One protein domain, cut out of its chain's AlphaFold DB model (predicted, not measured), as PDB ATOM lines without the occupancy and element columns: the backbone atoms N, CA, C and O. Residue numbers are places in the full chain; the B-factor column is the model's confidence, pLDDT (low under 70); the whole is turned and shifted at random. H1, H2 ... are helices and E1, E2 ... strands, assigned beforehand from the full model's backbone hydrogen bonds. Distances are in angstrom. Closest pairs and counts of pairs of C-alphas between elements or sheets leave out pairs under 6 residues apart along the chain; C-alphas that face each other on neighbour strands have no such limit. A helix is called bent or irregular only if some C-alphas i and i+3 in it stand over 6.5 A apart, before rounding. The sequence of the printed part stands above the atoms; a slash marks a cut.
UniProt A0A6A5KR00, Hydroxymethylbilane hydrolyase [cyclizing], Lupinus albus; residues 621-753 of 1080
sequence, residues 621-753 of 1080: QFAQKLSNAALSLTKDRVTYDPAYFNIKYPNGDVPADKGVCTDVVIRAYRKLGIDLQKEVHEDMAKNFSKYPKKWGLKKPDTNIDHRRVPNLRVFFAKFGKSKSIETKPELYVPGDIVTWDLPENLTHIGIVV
ATOM      1  N   GLN A 621     149.907 129.270 107.518       64.75
ATOM      2  CA  GLN A 621     150.239 127.867 107.860       64.75
ATOM      3  C   GLN A 621     150.423 127.586 109.356       64.75
ATOM      4  O   GLN A 621     149.809 126.652 109.866       64.75
ATOM      5  N   PHE A 622     151.237 128.347 110.093       66.75
ATOM      6  CA  PHE A 622     151.429 128.087 111.530       66.75
ATOM      7  C   PHE A 622     150.191 128.484 112.344       66.75
ATOM      8  O   PHE A 622     149.662 127.683 113.113       66.75
ATOM      9  N   ALA A 623     149.692 129.698 112.112       67.69
ATOM     10  CA  ALA A 623     148.573 130.273 112.848       67.69
ATOM     11  C   ALA A 623     147.275 129.465 112.633       67.69
ATOM     12  O   ALA A 623     146.526 129.187 113.570       67.69
ATOM     13  N   GLN A 624     147.076 128.960 111.413       68.75
ATOM     14  CA  GLN A 624     145.968 128.070 111.072       68.75
ATOM     15  C   GLN A 624     146.121 126.669 111.662       68.75
ATOM     16  O   GLN A 624     145.136 126.107 112.139       68.75
ATOM     17  N   LYS A 625     147.330 126.088 111.667       73.56
ATOM     18  CA  LYS A 625     147.573 124.789 112.314       73.56
ATOM     19  C   LYS A 625     147.370 124.885 113.830       73.56
ATOM     20  O   LYS A 625     146.758 123.986 114.398       73.56
ATOM     21  N   LEU A 626     147.786 125.984 114.464       76.12
ATOM     22  CA  LEU A 626     147.539 126.255 115.884       76.12
ATOM     23  C   LEU A 626     146.050 126.462 116.183       76.12
ATOM     24  O   LEU A 626     145.526 125.857 117.117       76.12
ATOM     25  N   SER A 627     145.350 127.230 115.347       75.19
ATOM     26  CA  SER A 627     143.893 127.386 115.412       75.19
ATOM     27  C   SER A 627     143.163 126.042 115.283       75.19
ATOM     28  O   SER A 627     142.305 125.713 116.100       75.19
ATOM     29  N   ASN A 628     143.531 125.220 114.296       75.44
ATOM     30  CA  ASN A 628     142.942 123.895 114.082       75.44
ATOM     31  C   ASN A 628     143.252 122.937 115.243       75.44
ATOM     32  O   ASN A 628     142.378 122.178 115.665       75.44
ATOM     33  N   ALA A 629     144.471 122.988 115.788       71.62
ATOM     34  CA  ALA A 629     144.856 122.221 116.968       71.62
ATOM     35  C   ALA A 629     144.010 122.617 118.186       71.62
ATOM     36  O   ALA A 629     143.456 121.735 118.841       71.62
ATOM     37  N   ALA A 630     143.829 123.917 118.435       75.50
ATOM     38  CA  ALA A 630     142.978 124.424 119.509       75.50
ATOM     39  C   ALA A 630     141.504 124.015 119.325       75.50
ATOM     40  O   ALA A 630     140.881 123.513 120.258       75.50
ATOM     41  N   LEU A 631     140.959 124.129 118.106       74.69
ATOM     42  CA  LEU A 631     139.606 123.656 117.787       74.69
ATOM     43  C   LEU A 631     139.451 122.148 118.009       74.69
ATOM     44  O   LEU A 631     138.403 121.708 118.476       74.69
ATOM     45  N   SER A 632     140.476 121.344 117.709       75.31
ATOM     46  CA  SER A 632     140.411 119.892 117.921       75.31
ATOM     47  C   SER A 632     140.251 119.511 119.396       75.31
ATOM     48  O   SER A 632     139.537 118.554 119.678       75.31
ATOM     49  N   LEU A 633     140.821 120.298 120.320       73.88
ATOM     50  CA  LEU A 633     140.720 120.079 121.769       73.88
ATOM     51  C   LEU A 633     139.311 120.350 122.317       73.88
ATOM     52  O   LEU A 633     138.948 119.824 123.361       73.88
ATOM     53  N   THR A 634     138.478 121.126 121.610       70.75
ATOM     54  CA  THR A 634     137.084 121.383 122.030       70.75
ATOM     55  C   THR A 634     136.183 120.148 121.951       70.75
ATOM     56  O   THR A 634     135.063 120.167 122.458       70.75
ATOM     57  N   LYS A 635     136.654 119.075 121.302       72.62
ATOM     58  CA  LYS A 635     135.960 117.784 121.229       72.62
ATOM     59  C   LYS A 635     136.200 116.919 122.471       72.62
ATOM     60  O   LYS A 635     135.436 115.984 122.703       72.62
ATOM     61  N   ASP A 636     137.223 117.239 123.259       72.38
ATOM     62  CA  ASP A 636     137.603 116.488 124.450       72.38
ATOM     63  C   ASP A 636     136.791 116.977 125.662       72.38
ATOM     64  O   ASP A 636     136.572 118.176 125.849       72.38
ATOM     65  N   ARG A 637     136.322 116.056 126.515       70.94
ATOM     66  CA  ARG A 637     135.653 116.418 127.776       70.94
ATOM     67  C   ARG A 637     136.704 116.657 128.856       70.94
ATOM     68  O   ARG A 637     137.308 115.704 129.337       70.94
ATOM     69  N   VAL A 638     136.883 117.915 129.253       72.56
ATOM     70  CA  VAL A 638     137.842 118.327 130.289       72.56
ATOM     71  C   VAL A 638     137.107 119.018 131.438       72.56
ATOM     72  O   VAL A 638     136.297 119.916 131.216       72.56
ATOM     73  N   THR A 639     137.398 118.608 132.671       68.19
ATOM     74  CA  THR A 639     136.923 119.252 133.901       68.19
ATOM     75  C   THR A 639     137.954 120.279 134.362       68.19
ATOM     76  O   THR A 639     139.139 119.955 134.456       68.19
ATOM     77  N   TYR A 640     137.511 121.502 134.671       73.25
ATOM     78  CA  TYR A 640     138.397 122.522 135.233       73.25
ATOM     79  C   TYR A 640     138.916 122.077 136.606       73.25
ATOM     80  O   TYR A 640     138.121 121.853 137.519       73.25
ATOM     81  N   ASP A 641     140.235 121.949 136.745       72.50
ATOM     82  CA  ASP A 641     140.884 121.499 137.979       72.50
ATOM     83  C   ASP A 641     142.210 122.256 138.200       72.50
ATOM     84  O   ASP A 641     143.196 121.993 137.499       72.50
ATOM     85  N   PRO A 642     142.253 123.222 139.139       69.38
ATOM     86  CA  PRO A 642     143.446 124.014 139.418       69.38
ATOM     87  C   PRO A 642     144.443 123.305 140.349       69.38
ATOM     88  O   PRO A 642     145.443 123.920 140.728       69.38
ATOM     89  N   ALA A 643     144.194 122.048 140.745       75.12
ATOM     90  CA  ALA A 643     145.079 121.316 141.641       75.12
ATOM     91  C   ALA A 643     146.501 121.172 141.071       75.12
ATOM     92  O   ALA A 643     146.748 121.126 139.860       75.12
ATOM     93  N   TYR A 644     147.469 121.098 141.984       80.69
ATOM     94  CA  TYR A 644     148.857 120.836 141.635       80.69
ATOM     95  C   TYR A 644     149.033 119.342 141.338       80.69
ATOM     96  O   TYR A 644     148.817 118.503 142.209       80.69
ATOM     97  N   PHE A 645     149.453 119.016 140.117       83.31
ATOM     98  CA  PHE A 645     149.760 117.650 139.689       83.31
ATOM     99  C   PHE A 645     151.267 117.488 139.550       83.31
ATOM    100  O   PHE A 645     151.932 118.389 139.042       83.31
ATOM    101  N   ASN A 646     151.801 116.340 139.957       89.38
ATOM    102  CA  ASN A 646     153.174 115.967 139.633       89.38
ATOM    103  C   ASN A 646     153.210 115.371 138.217       89.38
ATOM    104  O   ASN A 646     152.572 114.348 137.963       89.38
ATOM    105  N   ILE A 647     153.923 116.019 137.300       90.81
ATOM    106  CA  ILE A 647     153.995 115.690 135.877       90.81
ATOM    107  C   ILE A 647     155.451 115.460 135.454       90.81
ATOM    108  O   ILE A 647     156.389 116.030 136.007       90.81
ATOM    109  N   LYS A 648     155.654 114.584 134.464       91.19
ATOM    110  CA  LYS A 648     156.993 114.240 133.954       91.19
ATOM    111  C   LYS A 648     157.659 115.443 133.271       91.19
ATOM    112  O   LYS A 648     156.984 116.391 132.897       91.19
ATOM    113  N   TYR A 649     158.975 115.401 133.092       89.00
ATOM    114  CA  TYR A 649     159.717 116.396 132.315       89.00
ATOM    115  C   TYR A 649     160.769 115.701 131.432       89.00
ATOM    116  O   TYR A 649     161.513 114.873 131.966       89.00
ATOM    117  N   PRO A 650     160.884 116.034 130.128       89.88
ATOM    118  CA  PRO A 650     159.980 116.888 129.341       89.88
ATOM    119  C   PRO A 650     158.663 116.164 128.982       89.88
ATOM    120  O   PRO A 650     158.486 114.988 129.312       89.88
ATOM    121  N   ASN A 651     157.756 116.842 128.276       85.69
ATOM    122  CA  ASN A 651     156.459 116.330 127.805       85.69
ATOM    123  C   ASN A 651     155.466 115.871 128.891       85.69
ATOM    124  O   ASN A 651     154.580 115.057 128.626       85.69
ATOM    125  N   GLY A 652     155.575 116.394 130.107       89.56
ATOM    126  CA  GLY A 652     154.555 116.254 131.137       89.56
ATOM    127  C   GLY A 652     153.239 116.914 130.748       89.56
ATOM    128  O   GLY A 652     153.197 117.990 130.145       89.56
ATOM    129  N   ASP A 653     152.148 116.269 131.138       90.31
ATOM    130  CA  ASP A 653     150.793 116.794 131.027       90.31
ATOM    131  C   ASP A 653     150.000 116.349 132.257       90.31
ATOM    132  O   ASP A 653     150.305 115.322 132.871       90.31
ATOM    133  N   VAL A 654     148.985 117.127 132.613       87.69
ATOM    134  CA  VAL A 654     147.980 116.715 133.597       87.69
ATOM    135  C   VAL A 654     147.049 115.660 132.974       87.69
ATOM    136  O   VAL A 654     147.055 115.509 131.748       87.69
ATOM    137  N   PRO A 655     146.250 114.913 133.768       87.50
ATOM    138  CA  PRO A 655     145.311 113.932 133.224       87.50
ATOM    139  C   PRO A 655     144.462 114.506 132.083       87.50
ATOM    140  O   PRO A 655     144.082 115.678 132.107       87.50
ATOM    141  N   ALA A 656     144.184 113.697 131.058       81.75
ATOM    142  CA  ALA A 656     143.554 114.173 129.824       81.75
ATOM    143  C   ALA A 656     142.165 114.802 130.058       81.75
ATOM    144  O   ALA A 656     141.798 115.754 129.373       81.75
ATOM    145  N   ASP A 657     141.436 114.316 131.066       79.31
ATOM    146  CA  ASP A 657     140.118 114.784 131.505       79.31
ATOM    147  C   ASP A 657     140.171 115.975 132.484       79.31
ATOM    148  O   ASP A 657     139.127 116.444 132.944       79.31
ATOM    149  N   LYS A 658     141.368 116.484 132.804       73.56
ATOM    150  CA  LYS A 658     141.615 117.598 133.731       73.56
ATOM    151  C   LYS A 658     142.420 118.706 133.053       73.56
ATOM    152  O   LYS A 658     143.188 118.453 132.123       73.56
ATOM    153  N   GLY A 659     142.259 119.944 133.515       80.00
ATOM    154  CA  GLY A 659     143.110 121.052 133.081       80.00
ATOM    155  C   GLY A 659     142.578 122.438 133.425       80.00
ATOM    156  O   GLY A 659     141.455 122.607 133.892       80.00
ATOM    157  N   VAL A 660     143.405 123.444 133.164       77.44
ATOM    158  CA  VAL A 660     143.084 124.873 133.252       77.44
ATOM    159  C   VAL A 660     143.341 125.566 131.907       77.44
ATOM    160  O   VAL A 660     143.768 124.945 130.936       77.44
ATOM    161  N   CYS A 661     143.100 126.878 131.831       78.31
ATOM    162  CA  CYS A 661     143.242 127.658 130.594       78.31
ATOM    163  C   CYS A 661     144.624 127.545 129.918       78.31
ATOM    164  O   CYS A 661     144.703 127.494 128.692       78.31
ATOM    165  N   THR A 662     145.714 127.446 130.687       82.81
ATOM    166  CA  THR A 662     147.068 127.266 130.141       82.81
ATOM    167  C   THR A 662     147.246 125.904 129.471       82.81
ATOM    168  O   THR A 662     147.922 125.828 128.446       82.81
ATOM    169  N   ASP A 663     146.589 124.852 129.966       83.69
ATOM    170  CA  ASP A 663     146.701 123.491 129.425       83.69
ATOM    171  C   ASP A 663     146.116 123.390 128.004       83.69
ATOM    172  O   ASP A 663     146.616 122.624 127.182       83.69
ATOM    173  N   VAL A 664     145.134 124.234 127.663       79.44
ATOM    174  CA  VAL A 664     144.618 124.364 126.285       79.44
ATOM    175  C   VAL A 664     145.712 124.866 125.340       79.44
ATOM    176  O   VAL A 664     145.892 124.320 124.251       79.44
ATOM    177  N   VAL A 665     146.483 125.872 125.764       82.88
ATOM    178  CA  VAL A 665     147.595 126.420 124.976       82.88
ATOM    179  C   VAL A 665     148.721 125.398 124.854       82.88
ATOM    180  O   VAL A 665     149.201 125.132 123.754       82.88
ATOM    181  N   ILE A 666     149.093 124.767 125.966       87.81
ATOM    182  CA  ILE A 666     150.149 123.750 126.021       87.81
ATOM    183  C   ILE A 666     149.827 122.581 125.087       87.81
ATOM    184  O   ILE A 666     150.650 122.221 124.247       87.81
ATOM    185  N   ARG A 667     148.615 122.024 125.166       84.88
ATOM    186  CA  ARG A 667     148.188 120.895 124.327       84.88
ATOM    187  C   ARG A 667     148.055 121.279 122.851       84.88
ATOM    188  O   ARG A 667     148.360 120.456 121.987       84.88
ATOM    189  N   ALA A 668     147.652 122.514 122.540       80.44
ATOM    190  CA  ALA A 668     147.577 122.996 121.159       80.44
ATOM    191  C   ALA A 668     148.972 123.109 120.520       80.44
ATOM    192  O   ALA A 668     149.175 122.610 119.414       80.44
ATOM    193  N   TYR A 669     149.950 123.672 121.237       81.94
ATOM    194  CA  TYR A 669     151.351 123.704 120.798       81.94
ATOM    195  C   TYR A 669     151.965 122.300 120.727       81.94
ATOM    196  O   TYR A 669     152.697 121.990 119.786       81.94
ATOM    197  N   ARG A 670     151.595 121.402 121.645       85.44
ATOM    198  CA  ARG A 670     152.060 120.008 121.642       85.44
ATOM    199  C   ARG A 670     151.585 119.226 120.418       85.44
ATOM    200  O   ARG A 670     152.363 118.467 119.849       85.44
ATOM    201  N   LYS A 671     150.357 119.460 119.939       77.94
ATOM    202  CA  LYS A 671     149.868 118.906 118.657       77.94
ATOM    203  C   LYS A 671     150.666 119.401 117.439       77.94
ATOM    204  O   LYS A 671     150.599 118.773 116.389       77.94
ATOM    205  N   LEU A 672     151.426 120.489 117.579       73.44
ATOM    206  CA  LEU A 672     152.358 121.011 116.571       73.44
ATOM    207  C   LEU A 672     153.805 120.539 116.791       73.44
ATOM    208  O   LEU A 672     154.706 121.018 116.108       73.44
ATOM    209  N   GLY A 673     154.041 119.631 117.744       74.94
ATOM    210  CA  GLY A 673     155.375 119.133 118.088       74.94
ATOM    211  C   GLY A 673     156.192 120.068 118.986       74.94
ATOM    212  O   GLY A 673     157.395 119.864 119.121       74.94
ATOM    213  N   ILE A 674     155.570 121.082 119.598       80.06
ATOM    214  CA  ILE A 674     156.248 122.053 120.470       80.06
ATOM    215  C   ILE A 674     155.908 121.756 121.932       80.06
ATOM    216  O   ILE A 674     154.750 121.849 122.341       80.06
ATOM    217  N   ASP A 675     156.920 121.446 122.744       87.38
ATOM    218  CA  ASP A 675     156.745 121.200 124.176       87.38
ATOM    219  C   ASP A 675     156.962 122.475 125.002       87.38
ATOM    220  O   ASP A 675     158.071 122.769 125.449       87.38
ATOM    221  N   LEU A 676     155.885 123.232 125.242       87.94
ATOM    222  CA  LEU A 676     155.959 124.460 126.044       87.94
ATOM    223  C   LEU A 676     156.461 124.222 127.476       87.94
ATOM    224  O   LEU A 676     156.998 125.152 128.072       87.94
ATOM    225  N   GLN A 677     156.336 123.007 128.028       93.62
ATOM    226  CA  GLN A 677     156.926 122.687 129.329       93.62
ATOM    227  C   GLN A 677     158.443 122.865 129.307       93.62
ATOM    228  O   GLN A 677     158.994 123.550 130.169       93.62
ATOM    229  N   LYS A 678     159.101 122.263 128.315       91.19
ATOM    230  CA  LYS A 678     160.542 122.362 128.110       91.19
ATOM    231  C   LYS A 678     160.959 123.782 127.742       91.19
ATOM    232  O   LYS A 678     161.821 124.349 128.406       91.19
ATOM    233  N   GLU A 679     160.324 124.368 126.728       89.25
ATOM    234  CA  GLU A 679     160.742 125.666 126.182       89.25
ATOM    235  C   GLU A 679     160.666 126.790 127.228       89.25
ATOM    236  O   GLU A 679     161.613 127.561 127.399       89.25
ATOM    237  N   VAL A 680     159.568 126.851 127.991       91.81
ATOM    238  CA  VAL A 680     159.399 127.859 129.047       91.81
ATOM    239  C   VAL A 680     160.385 127.612 130.186       91.81
ATOM    240  O   VAL A 680     161.013 128.558 130.662       91.81
ATOM    241  N   HIS A 681     160.558 126.358 130.614       92.69
ATOM    242  CA  HIS A 681     161.453 126.038 131.723       92.69
ATOM    243  C   HIS A 681     162.922 126.327 131.393       92.69
ATOM    244  O   HIS A 681     163.617 126.956 132.190       92.69
ATOM    245  N   GLU A 682     163.409 125.912 130.223       92.88
ATOM    246  CA  GLU A 682     164.797 126.152 129.818       92.88
ATOM    247  C   GLU A 682     165.098 127.645 129.666       92.88
ATOM    248  O   GLU A 682     166.190 128.100 130.027       92.88
ATOM    249  N   ASP A 683     164.132 128.433 129.182       91.25
ATOM    250  CA  ASP A 683     164.296 129.881 129.143       91.25
ATOM    251  C   ASP A 683     164.291 130.501 130.543       91.25
ATOM    252  O   ASP A 683     165.140 131.348 130.843       91.25
ATOM    253  N   MET A 684     163.385 130.057 131.418       92.44
ATOM    254  CA  MET A 684     163.334 130.486 132.815       92.44
ATOM    255  C   MET A 684     164.610 130.118 133.573       92.44
ATOM    256  O   MET A 684     165.096 130.936 134.346       92.44
ATOM    257  N   ALA A 685     165.205 128.949 133.335       90.44
ATOM    258  CA  ALA A 685     166.473 128.548 133.942       90.44
ATOM    259  C   ALA A 685     167.628 129.481 133.559       90.44
ATOM    260  O   ALA A 685     168.440 129.843 134.410       90.44
ATOM    261  N   LYS A 686     167.666 129.936 132.302       89.38
ATOM    262  CA  LYS A 686     168.688 130.873 131.804       89.38
ATOM    263  C   LYS A 686     168.414 132.324 132.205       89.38
ATOM    264  O   LYS A 686     169.345 133.106 132.363       89.38
ATOM    265  N   ASN A 687     167.143 132.706 132.340       89.69
ATOM    266  CA  ASN A 687     166.708 134.102 132.450       89.69
ATOM    267  C   ASN A 687     165.781 134.360 133.649       89.69
ATOM    268  O   ASN A 687     164.930 135.247 133.581       89.69
ATOM    269  N   PHE A 688     165.939 133.623 134.751       88.94
ATOM    270  CA  PHE A 688     164.989 133.609 135.873       88.94
ATOM    271  C   PHE A 688     164.663 135.000 136.440       88.94
ATOM    272  O   PHE A 688     163.530 135.266 136.831       88.94
ATOM    273  N   SER A 689     165.629 135.923 136.436       87.50
ATOM    274  CA  SER A 689     165.446 137.305 136.905       87.50
ATOM    275  C   SER A 689     164.441 138.124 136.087       87.50
ATOM    276  O   SER A 689     163.912 139.101 136.610       87.50
ATOM    277  N   LYS A 690     164.172 137.733 134.836       87.19
ATOM    278  CA  LYS A 690     163.233 138.408 133.925       87.19
ATOM    279  C   LYS A 690     161.792 137.910 134.067       87.19
ATOM    280  O   LYS A 690     160.893 138.515 133.491       87.19
ATOM    281  N   TYR A 691     161.566 136.829 134.816       89.44
ATOM    282  CA  TYR A 691     160.240 136.251 135.029       89.44
ATOM    283  C   TYR A 691     159.612 136.743 136.344       89.44
ATOM    284  O   TYR A 691     160.332 137.051 137.301       89.44
ATOM    285  N   PRO A 692     158.270 136.829 136.439       84.75
ATOM    286  CA  PRO A 692     157.608 137.348 137.629       84.75
ATOM    287  C   PRO A 692     157.837 136.429 138.834       84.75
ATOM    288  O   PRO A 692     157.422 135.273 138.837       84.75
ATOM    289  N   LYS A 693     158.409 136.965 139.919       79.81
ATOM    290  CA  LYS A 693     158.613 136.240 141.191       79.81
ATOM    291  C   LYS A 693     157.338 136.164 142.046       79.81
ATOM    292  O   LYS A 693     157.385 136.261 143.272       79.81
ATOM    293  N   LYS A 694     156.178 136.036 141.398       72.38
ATOM    294  CA  LYS A 694     154.897 135.831 142.084       72.38
ATOM    295  C   LYS A 694     154.916 134.462 142.783       72.38
ATOM    296  O   LYS A 694     155.630 133.559 142.356       72.38
ATOM    297  N   TRP A 695     154.161 134.322 143.873       67.25
ATOM    298  CA  TRP A 695     154.086 133.089 144.682       67.25
ATOM    299  C   TRP A 695     155.413 132.639 145.327       67.25
ATOM    300  O   TRP A 695     155.600 131.458 145.600       67.25
ATOM    301  N   GLY A 696     156.343 133.568 145.586       68.75
ATOM    302  CA  GLY A 696     157.553 133.289 146.375       68.75
ATOM    303  C   GLY A 696     158.595 132.407 145.677       68.75
ATOM    304  O   GLY A 696     159.432 131.799 146.345       68.75
ATOM    305  N   LEU A 697     158.559 132.325 144.343       76.19
ATOM    306  CA  LEU A 697     159.469 131.489 143.560       76.19
ATOM    307  C   LEU A 697     160.931 131.918 143.730       76.19
ATOM    308  O   LEU A 697     161.320 133.028 143.368       76.19
ATOM    309  N   LYS A 698     161.753 130.997 144.244       81.31
ATOM    310  CA  LYS A 698     163.207 131.181 144.398       81.31
ATOM    311  C   LYS A 698     164.018 130.603 143.235       81.31
ATOM    312  O   LYS A 698     165.150 131.026 143.031       81.31
ATOM    313  N   LYS A 699     163.446 129.652 142.493       85.88
ATOM    314  CA  LYS A 699     164.040 128.986 141.327       85.88
ATOM    315  C   LYS A 699     162.936 128.526 140.354       85.88
ATOM    316  O   LYS A 699     161.788 128.428 140.800       85.88
ATOM    317  N   PRO A 700     163.257 128.255 139.077       89.38
ATOM    318  CA  PRO A 700     162.330 127.618 138.141       89.38
ATOM    319  C   PRO A 700     161.886 126.232 138.634       89.38
ATOM    320  O   PRO A 700     162.610 125.569 139.383       89.38
ATOM    321  N   ASP A 701     160.711 125.794 138.193       90.38
ATOM    322  CA  ASP A 701     160.087 124.512 138.519       90.38
ATOM    323  C   ASP A 701     159.501 123.867 137.247       90.38
ATOM    324  O   ASP A 701     158.445 124.273 136.742       90.38
ATOM    325  N   THR A 702     160.179 122.821 136.753       91.44
ATOM    326  CA  THR A 702     159.796 122.034 135.562       91.44
ATOM    327  C   THR A 702     158.348 121.545 135.608       91.44
ATOM    328  O   THR A 702     157.726 121.332 134.562       91.44
ATOM    329  N   ASN A 703     157.795 121.381 136.810       89.19
ATOM    330  CA  ASN A 703     156.467 120.837 137.028       89.19
ATOM    331  C   ASN A 703     155.337 121.848 136.756       89.19
ATOM    332  O   ASN A 703     154.208 121.457 136.474       89.19
ATOM    333  N   ILE A 704     155.605 123.157 136.832       88.69
ATOM    334  CA  ILE A 704     154.534 124.174 136.858       88.69
ATOM    335  C   ILE A 704     154.854 125.457 136.071       88.69
ATOM    336  O   ILE A 704     153.948 126.251 135.821       88.69
ATOM    337  N   ASP A 705     156.104 125.681 135.650       91.38
ATOM    338  CA  ASP A 705     156.546 126.941 135.025       91.38
ATOM    339  C   ASP A 705     155.684 127.372 133.827       91.38
ATOM    340  O   ASP A 705     155.205 128.506 133.784       91.38
ATOM    341  N   HIS A 706     155.432 126.451 132.899       91.25
ATOM    342  CA  HIS A 706     154.612 126.637 131.697       91.25
ATOM    343  C   HIS A 706     153.100 126.722 131.969       91.25
ATOM    344  O   HIS A 706     152.355 127.195 131.117       91.25
ATOM    345  N   ARG A 707     152.629 126.308 133.154       89.06
ATOM    346  CA  ARG A 707     151.205 126.351 133.538       89.06
ATOM    347  C   ARG A 707     150.798 127.672 134.198       89.06
ATOM    348  O   ARG A 707     149.629 127.843 134.538       89.06
ATOM    349  N   ARG A 708     151.720 128.632 134.351       88.00
ATOM    350  CA  ARG A 708     151.461 129.965 134.926       88.00
ATOM    351  C   ARG A 708     151.330 131.027 133.834       88.00
ATOM    352  O   ARG A 708     152.299 131.334 133.145       88.00
ATOM    353  N   VAL A 709     150.164 131.674 133.742       87.44
ATOM    354  CA  VAL A 709     149.903 132.738 132.749       87.44
ATOM    355  C   VAL A 709     150.944 133.870 132.789       87.44
ATOM    356  O   VAL A 709     151.412 134.249 131.719       87.44
ATOM    357  N   PRO A 710     151.399 134.391 133.952       89.38
ATOM    358  CA  PRO A 710     152.440 135.425 133.968       89.38
ATOM    359  C   PRO A 710     153.778 134.975 133.368       89.38
ATOM    360  O   PRO A 710     154.471 135.789 132.763       89.38
ATOM    361  N   ASN A 711     154.126 133.691 133.499       91.94
ATOM    362  CA  ASN A 711     155.331 133.143 132.879       91.94
ATOM    363  C   ASN A 711     155.154 133.042 131.364       91.94
ATOM    364  O   ASN A 711     156.020 133.489 130.619       91.94
ATOM    365  N   LEU A 712     153.999 132.545 130.908       87.19
ATOM    366  CA  LEU A 712     153.665 132.492 129.484       87.19
ATOM    367  C   LEU A 712     153.609 133.884 128.841       87.19
ATOM    368  O   LEU A 712     154.063 134.031 127.714       87.19
ATOM    369  N   ARG A 713     153.132 134.920 129.550       89.31
ATOM    370  CA  ARG A 713     153.173 136.316 129.072       89.31
ATOM    371  C   ARG A 713     154.605 136.755 128.768       89.31
ATOM    372  O   ARG A 713     154.854 137.274 127.687       89.31
ATOM    373  N   VAL A 714     155.541 136.527 129.694       87.12
ATOM    374  CA  VAL A 714     156.959 136.878 129.492       87.12
ATOM    375  C   VAL A 714     157.579 136.040 128.380       87.12
ATOM    376  O   VAL A 714     158.265 136.588 127.522       87.12
ATOM    377  N   PHE A 715     157.304 134.736 128.360       88.25
ATOM    378  CA  PHE A 715     157.811 133.832 127.336       88.25
ATOM    379  C   PHE A 715     157.324 134.237 125.934       88.25
ATOM    380  O   PHE A 715     158.136 134.497 125.051       88.25
ATOM    381  N   PHE A 716     156.015 134.393 125.724       84.88
ATOM    382  CA  PHE A 716     155.467 134.788 124.423       84.88
ATOM    383  C   PHE A 716     155.805 136.229 124.034       84.88
ATOM    384  O   PHE A 716     155.998 136.487 122.853       84.88
ATOM    385  N   ALA A 717     155.948 137.159 124.982       80.31
ATOM    386  CA  ALA A 717     156.432 138.508 124.673       80.31
ATOM    387  C   ALA A 717     157.910 138.523 124.248       80.31
ATOM    388  O   ALA A 717     158.347 139.436 123.553       80.31
ATOM    389  N   LYS A 718     158.691 137.529 124.687       80.19
ATOM    390  CA  LYS A 718     160.110 137.387 124.351       80.19
ATOM    391  C   LYS A 718     160.339 136.634 123.041       80.19
ATOM    392  O   LYS A 718     161.255 136.982 122.304       80.19
ATOM    393  N   PHE A 719     159.544 135.599 122.778       75.12
ATOM    394  CA  PHE A 719     159.695 134.709 121.620       75.12
ATOM    395  C   PHE A 719     158.620 134.912 120.539       75.12
ATOM    396  O   PHE A 719     158.625 134.214 119.528       75.12
ATOM    397  N   GLY A 720     157.710 135.864 120.733       67.38
ATOM    398  CA  GLY A 720     156.657 136.253 119.799       67.38
ATOM    399  C   GLY A 720     156.491 137.775 119.722       67.38
ATOM    400  O   GLY A 720     157.186 138.533 120.397       67.38
ATOM    401  N   LYS A 721     155.570 138.235 118.868       69.25
ATOM    402  CA  LYS A 721     155.291 139.661 118.645       69.25
ATOM    403  C   LYS A 721     154.106 140.112 119.498       69.25
ATOM    404  O   LYS A 721     152.963 139.775 119.195       69.25
ATOM    405  N   SER A 722     154.373 140.887 120.549       73.62
ATOM    406  CA  SER A 722     153.321 141.512 121.363       73.62
ATOM    407  C   SER A 722     152.554 142.552 120.545       73.62
ATOM    408  O   SER A 722     153.154 143.463 119.975       73.62
ATOM    409  N   LYS A 723     151.227 142.420 120.495       68.75
ATOM    410  CA  LYS A 723     150.319 143.409 119.896       68.75
ATOM    411  C   LYS A 723     149.839 144.405 120.958       68.75
ATOM    412  O   LYS A 723     149.835 144.080 122.147       68.75
ATOM    413  N   SER A 724     149.439 145.606 120.537       65.19
ATOM    414  CA  SER A 724     148.695 146.536 121.392       65.19
ATOM    415  C   SER A 724     147.415 145.863 121.896       65.19
ATOM    416  O   SER A 724     146.835 145.011 121.220       65.19
ATOM    417  N   ILE A 725     146.990 146.208 123.115       65.56
ATOM    418  CA  ILE A 725     145.712 145.740 123.662       65.56
ATOM    419  C   ILE A 725     144.616 146.525 122.940       65.56
ATOM    420  O   ILE A 725     144.271 147.635 123.334       65.56
ATOM    421  N   GLU A 726     144.137 145.968 121.834       60.19
ATOM    422  CA  GLU A 726     143.105 146.571 120.997       60.19
ATOM    423  C   GLU A 726     141.705 146.157 121.460       60.19
ATOM    424  O   GLU A 726     141.469 145.013 121.841       60.19
ATOM    425  N   THR A 727     140.735 147.066 121.382       51.44
ATOM    426  CA  THR A 727     139.335 146.798 121.768       51.44
ATOM    427  C   THR A 727     138.477 146.249 120.624       51.44
ATOM    428  O   THR A 727     137.304 145.941 120.828       51.44
ATOM    429  N   LYS A 728     139.045 146.112 119.417       57.09
ATOM    430  CA  LYS A 728     138.345 145.711 118.188       57.09
ATOM    431  C   LYS A 728     138.568 144.226 117.851       57.09
ATOM    432  O   LYS A 728     139.703 143.857 117.540       57.09
ATOM    433  N   PRO A 729     137.522 143.373 117.855       54.62
ATOM    434  CA  PRO A 729     137.633 141.943 117.540       54.62
ATOM    435  C   PRO A 729     138.266 141.638 116.174       54.62
ATOM    436  O   PRO A 729     138.969 140.642 116.028       54.62
ATOM    437  N   GLU A 730     138.052 142.500 115.182       59.31
ATOM    438  CA  GLU A 730     138.568 142.372 113.814       59.31
ATOM    439  C   GLU A 730     140.101 142.456 113.690       59.31
ATOM    440  O   GLU A 730     140.645 142.095 112.647       59.31
ATOM    441  N   LEU A 731     140.804 142.902 114.735       57.84
ATOM    442  CA  LEU A 731     142.269 143.002 114.753       57.84
ATOM    443  C   LEU A 731     142.962 141.722 115.251       57.84
ATOM    444  O   LEU A 731     144.185 141.587 115.132       57.84
ATOM    445  N   TYR A 732     142.187 140.769 115.773       65.88
ATOM    446  CA  TYR A 732     142.673 139.457 116.179       65.88
ATOM    447  C   TYR A 732     142.600 138.475 115.012       65.88
ATOM    448  O   TYR A 732     141.566 138.333 114.356       65.88
ATOM    449  N   VAL A 733     143.695 137.757 114.766       68.75
ATOM    450  CA  VAL A 733     143.772 136.741 113.708       68.75
ATOM    451  C   VAL A 733     143.895 135.341 114.312       68.75
ATOM    452  O   VAL A 733     144.424 135.194 115.417       68.75
ATOM    453  N   PRO A 734     143.422 134.288 113.616       73.19
ATOM    454  CA  PRO A 734     143.574 132.913 114.084       73.19
ATOM    455  C   PRO A 734     145.028 132.592 114.439       73.19
ATOM    456  O   PRO A 734     145.923 132.901 113.661       73.19
ATOM    457  N   GLY A 735     145.252 131.973 115.597       69.38
ATOM    458  CA  GLY A 735     146.572 131.663 116.146       69.38
ATOM    459  C   GLY A 735     147.136 132.706 117.120       69.38
ATOM    460  O   GLY A 735     148.120 132.404 117.791       69.38
ATOM    461  N   ASP A 736     146.522 133.888 117.256       80.69
ATOM    462  CA  ASP A 736     146.918 134.858 118.286       80.69
ATOM    463  C   ASP A 736     146.701 134.290 119.701       80.69
ATOM    464  O   ASP A 736     145.665 133.684 119.993       80.69
ATOM    465  N   ILE A 737     147.665 134.532 120.597       82.94
ATOM    466  CA  ILE A 737     147.561 134.221 122.028       82.94
ATOM    467  C   ILE A 737     147.109 135.471 122.769       82.94
ATOM    468  O   ILE A 737     147.777 136.503 122.728       82.94
ATOM    469  N   VAL A 738     145.990 135.370 123.477       83.00
ATOM    470  CA  VAL A 738     145.401 136.492 124.213       83.00
ATOM    471  C   VAL A 738     145.433 136.167 125.694       83.00
ATOM    472  O   VAL A 738     145.062 135.071 126.103       83.00
ATOM    473  N   THR A 739     145.873 137.117 126.514       82.81
ATOM    474  CA  THR A 739     145.818 137.002 127.973       82.81
ATOM    475  C   THR A 739     145.087 138.194 128.554       82.81
ATOM    476  O   THR A 739     145.329 139.314 128.112       82.81
ATOM    477  N   TRP A 740     144.266 137.974 129.572       79.31
ATOM    478  CA  TRP A 740     143.515 139.029 130.255       79.31
ATOM    479  C   TRP A 740     143.417 138.733 131.751       79.31
ATOM    480  O   TRP A 740     143.686 137.610 132.182       79.31
ATOM    481  N   ASP A 741     143.086 139.748 132.541       78.06
ATOM    482  CA  ASP A 741     142.895 139.628 133.985       78.06
ATOM    483  C   ASP A 741     141.387 139.670 134.280       78.06
ATOM    484  O   ASP A 741     140.686 140.592 133.867       78.06
ATOM    485  N   LEU A 742     140.880 138.624 134.930       72.19
ATOM    486  CA  LEU A 742     139.505 138.511 135.415       72.19
ATOM    487  C   LEU A 742     139.369 139.222 136.778       72.19
ATOM    488  O   LEU A 742     140.388 139.483 137.434       72.19
ATOM    489  N   PRO A 743     138.133 139.519 137.237       62.41
ATOM    490  CA  PRO A 743     137.893 139.997 138.600       62.41
ATOM    491  C   PRO A 743     138.618 139.130 139.648       62.41
ATOM    492  O   PRO A 743     138.843 137.943 139.427       62.41
ATOM    493  N   GLU A 744     139.011 139.735 140.776       59.16
ATOM    494  CA  GLU A 744     139.781 139.086 141.861       59.16
ATOM    495  C   GLU A 744     141.252 138.730 141.534       59.16
ATOM    496  O   GLU A 744     141.852 137.872 142.178       59.16
ATOM    497  N   ASN A 745     141.885 139.425 140.576       60.16
ATOM    498  CA  ASN A 745     143.289 139.219 140.163       60.16
ATOM    499  C   ASN A 745     143.588 137.835 139.545       60.16
ATOM    500  O   ASN A 745     144.740 137.383 139.538       60.16
ATOM    501  N   LEU A 746     142.577 137.162 138.994       69.75
ATOM    502  CA  LEU A 746     142.741 135.875 138.320       69.75
ATOM    503  C   LEU A 746     143.188 136.074 136.865       69.75
ATOM    504  O   LEU A 746     142.462 136.609 136.035       69.75
ATOM    505  N   THR A 747     144.391 135.620 136.519       79.81
ATOM    506  CA  THR A 747     144.929 135.734 135.152       79.81
ATOM    507  C   THR A 747     144.413 134.611 134.245       79.81
ATOM    508  O   THR A 747     144.493 133.444 134.634       79.81
ATOM    509  N   HIS A 748     143.985 134.927 133.022       82.25
ATOM    510  CA  HIS A 748     143.505 133.965 132.021       82.25
ATOM    511  C   HIS A 748     144.285 134.058 130.695       82.25
ATOM    512  O   HIS A 748     144.929 135.075 130.412       82.25
ATOM    513  N   ILE A 749     144.236 132.993 129.884       82.75
ATOM    514  CA  ILE A 749     144.874 132.892 128.560       82.75
ATOM    515  C   ILE A 749     143.982 132.127 127.568       82.75
ATOM    516  O   ILE A 749     143.265 131.214 127.970       82.75
ATOM    517  N   GLY A 750     144.052 132.458 126.279       78.44
ATOM    518  CA  GLY A 750     143.334 131.766 125.207       78.44
ATOM    519  C   GLY A 750     144.013 131.884 123.839       78.44
ATOM    520  O   GLY A 750     144.971 132.640 123.676       78.44
ATOM    521  N   ILE A 751     143.501 131.123 122.863       79.12
ATOM    522  CA  ILE A 751     143.937 131.118 121.455       79.12
ATOM    523  C   ILE A 751     142.777 131.599 120.581       79.12
ATOM    524  O   ILE A 751     141.662 131.087 120.701       79.12
ATOM    525  N   VAL A 752     143.034 132.541 119.676       79.62
ATOM    526  CA  VAL A 752     142.061 132.974 118.663       79.62
ATOM    527  C   VAL A 752     141.936 131.895 117.587       79.62
ATOM    528  O   VAL A 752     142.940 131.423 117.059       79.62
ATOM    529  N   VAL A 753     140.712 131.493 117.239       73.88
ATOM    530  CA  VAL A 753     140.451 130.424 116.261       73.88
ATOM    531  C   VAL A 753     139.706 130.933 115.027       73.88
ATOM    532  O   VAL A 753     138.966 131.908 115.077       73.88
TER     533      VAL A 753
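This is residues 621 to 753 of the 1080 residues of the protein "Hydroxymethylbilane hydrolyase [cyclizing]" of Lupinus albus (UniProt A0A6A5KR00). Four short helices, those that touch set at steep angles or about perpendicular, and a hairpin of two strands, E1 and E2, make one body: H2 lies nearest the middle, H1 crosses it on one side, and H3 begins beside it on another. H4 crosses H3, and the hairpin of E1 and E2 packs on H2, mainly through E2, and on H4 through both strands. The printed part has 133 residues, with the order H1 H2 H3 H4 E1 E2 along the chain; the sheet E1 - E2 is antiparallel and the class is mostly helix, though under half of the residues are in named elements and three long loops join them. The whole is compact, with a radius of gyration of the C-alphas of 14.6 A and a rounded outline of 41 by 33 by 32 A.

H1, residues 622 to 633, begins at C-alpha 622 (151.429, 128.087, 111.530) and is 16.8 A long from first to last C-alpha. H2, residues 661 to 670, is 14.7 A long. H3, residues 676 to 690, is 17.6 A long and begins at C-alpha 676 (155.959, 124.460, 126.044); it is irregular, with C-alphas 686 and 689 8.8 A apart. H4, residues 709 to 719, is 15.0 A long. E1, residues 737 to 742, is 16.2 A long, and E2, residues 746 to 751, is 17.6 A long and ends at C-alpha 751 (143.937, 131.118, 121.455).

H1 and H2 touch at a steep tilt of 60 degrees, opposite ways; their closest C-alphas, of Ala 629 and Ala 668, are 5.1 A apart. H3 touches H2 with residues 676 to 677 alone, Leu 676 coming within 5.9 A of Ile 666 between C-alphas. H3 and H4 touch, about perpendicular at 87 degrees, with the C-alphas of Val 680 and Phe 715 closest at 6.4 A. The closest C-alphas of H2 and E2, of Cys 661 and Ile 749, are 5.8 A apart, and those of H4 and E2, of Val 709 and Thr 747, 6.3 A. E1 and E2 form an antiparallel hairpin at 156 degrees, with N 738 and O 750 at 2.9 A and N 748 and O 740 at 2.8 A, within hydrogen-bond range. H1 and H3 are apart. Every O i to N i+4 pair is within hydrogen-bond range in H1 and H4, against 5 of 6 in H2 and 9 of 11 in H3.

The two C-alphas farthest apart, of Lys 698 and Glu 730, are 40.8 A apart. The printed part has no cut. The links H1 to H2, H3 to H4 and H4 to E1 are long; in the first, residues 639 to 640 pair in parallel with residues 658 to 659. The mean pLDDT of the printed part is 79.2, and 26 residues are under 70, among them residues 621 to 624, 723 to 733 and 743 to 746.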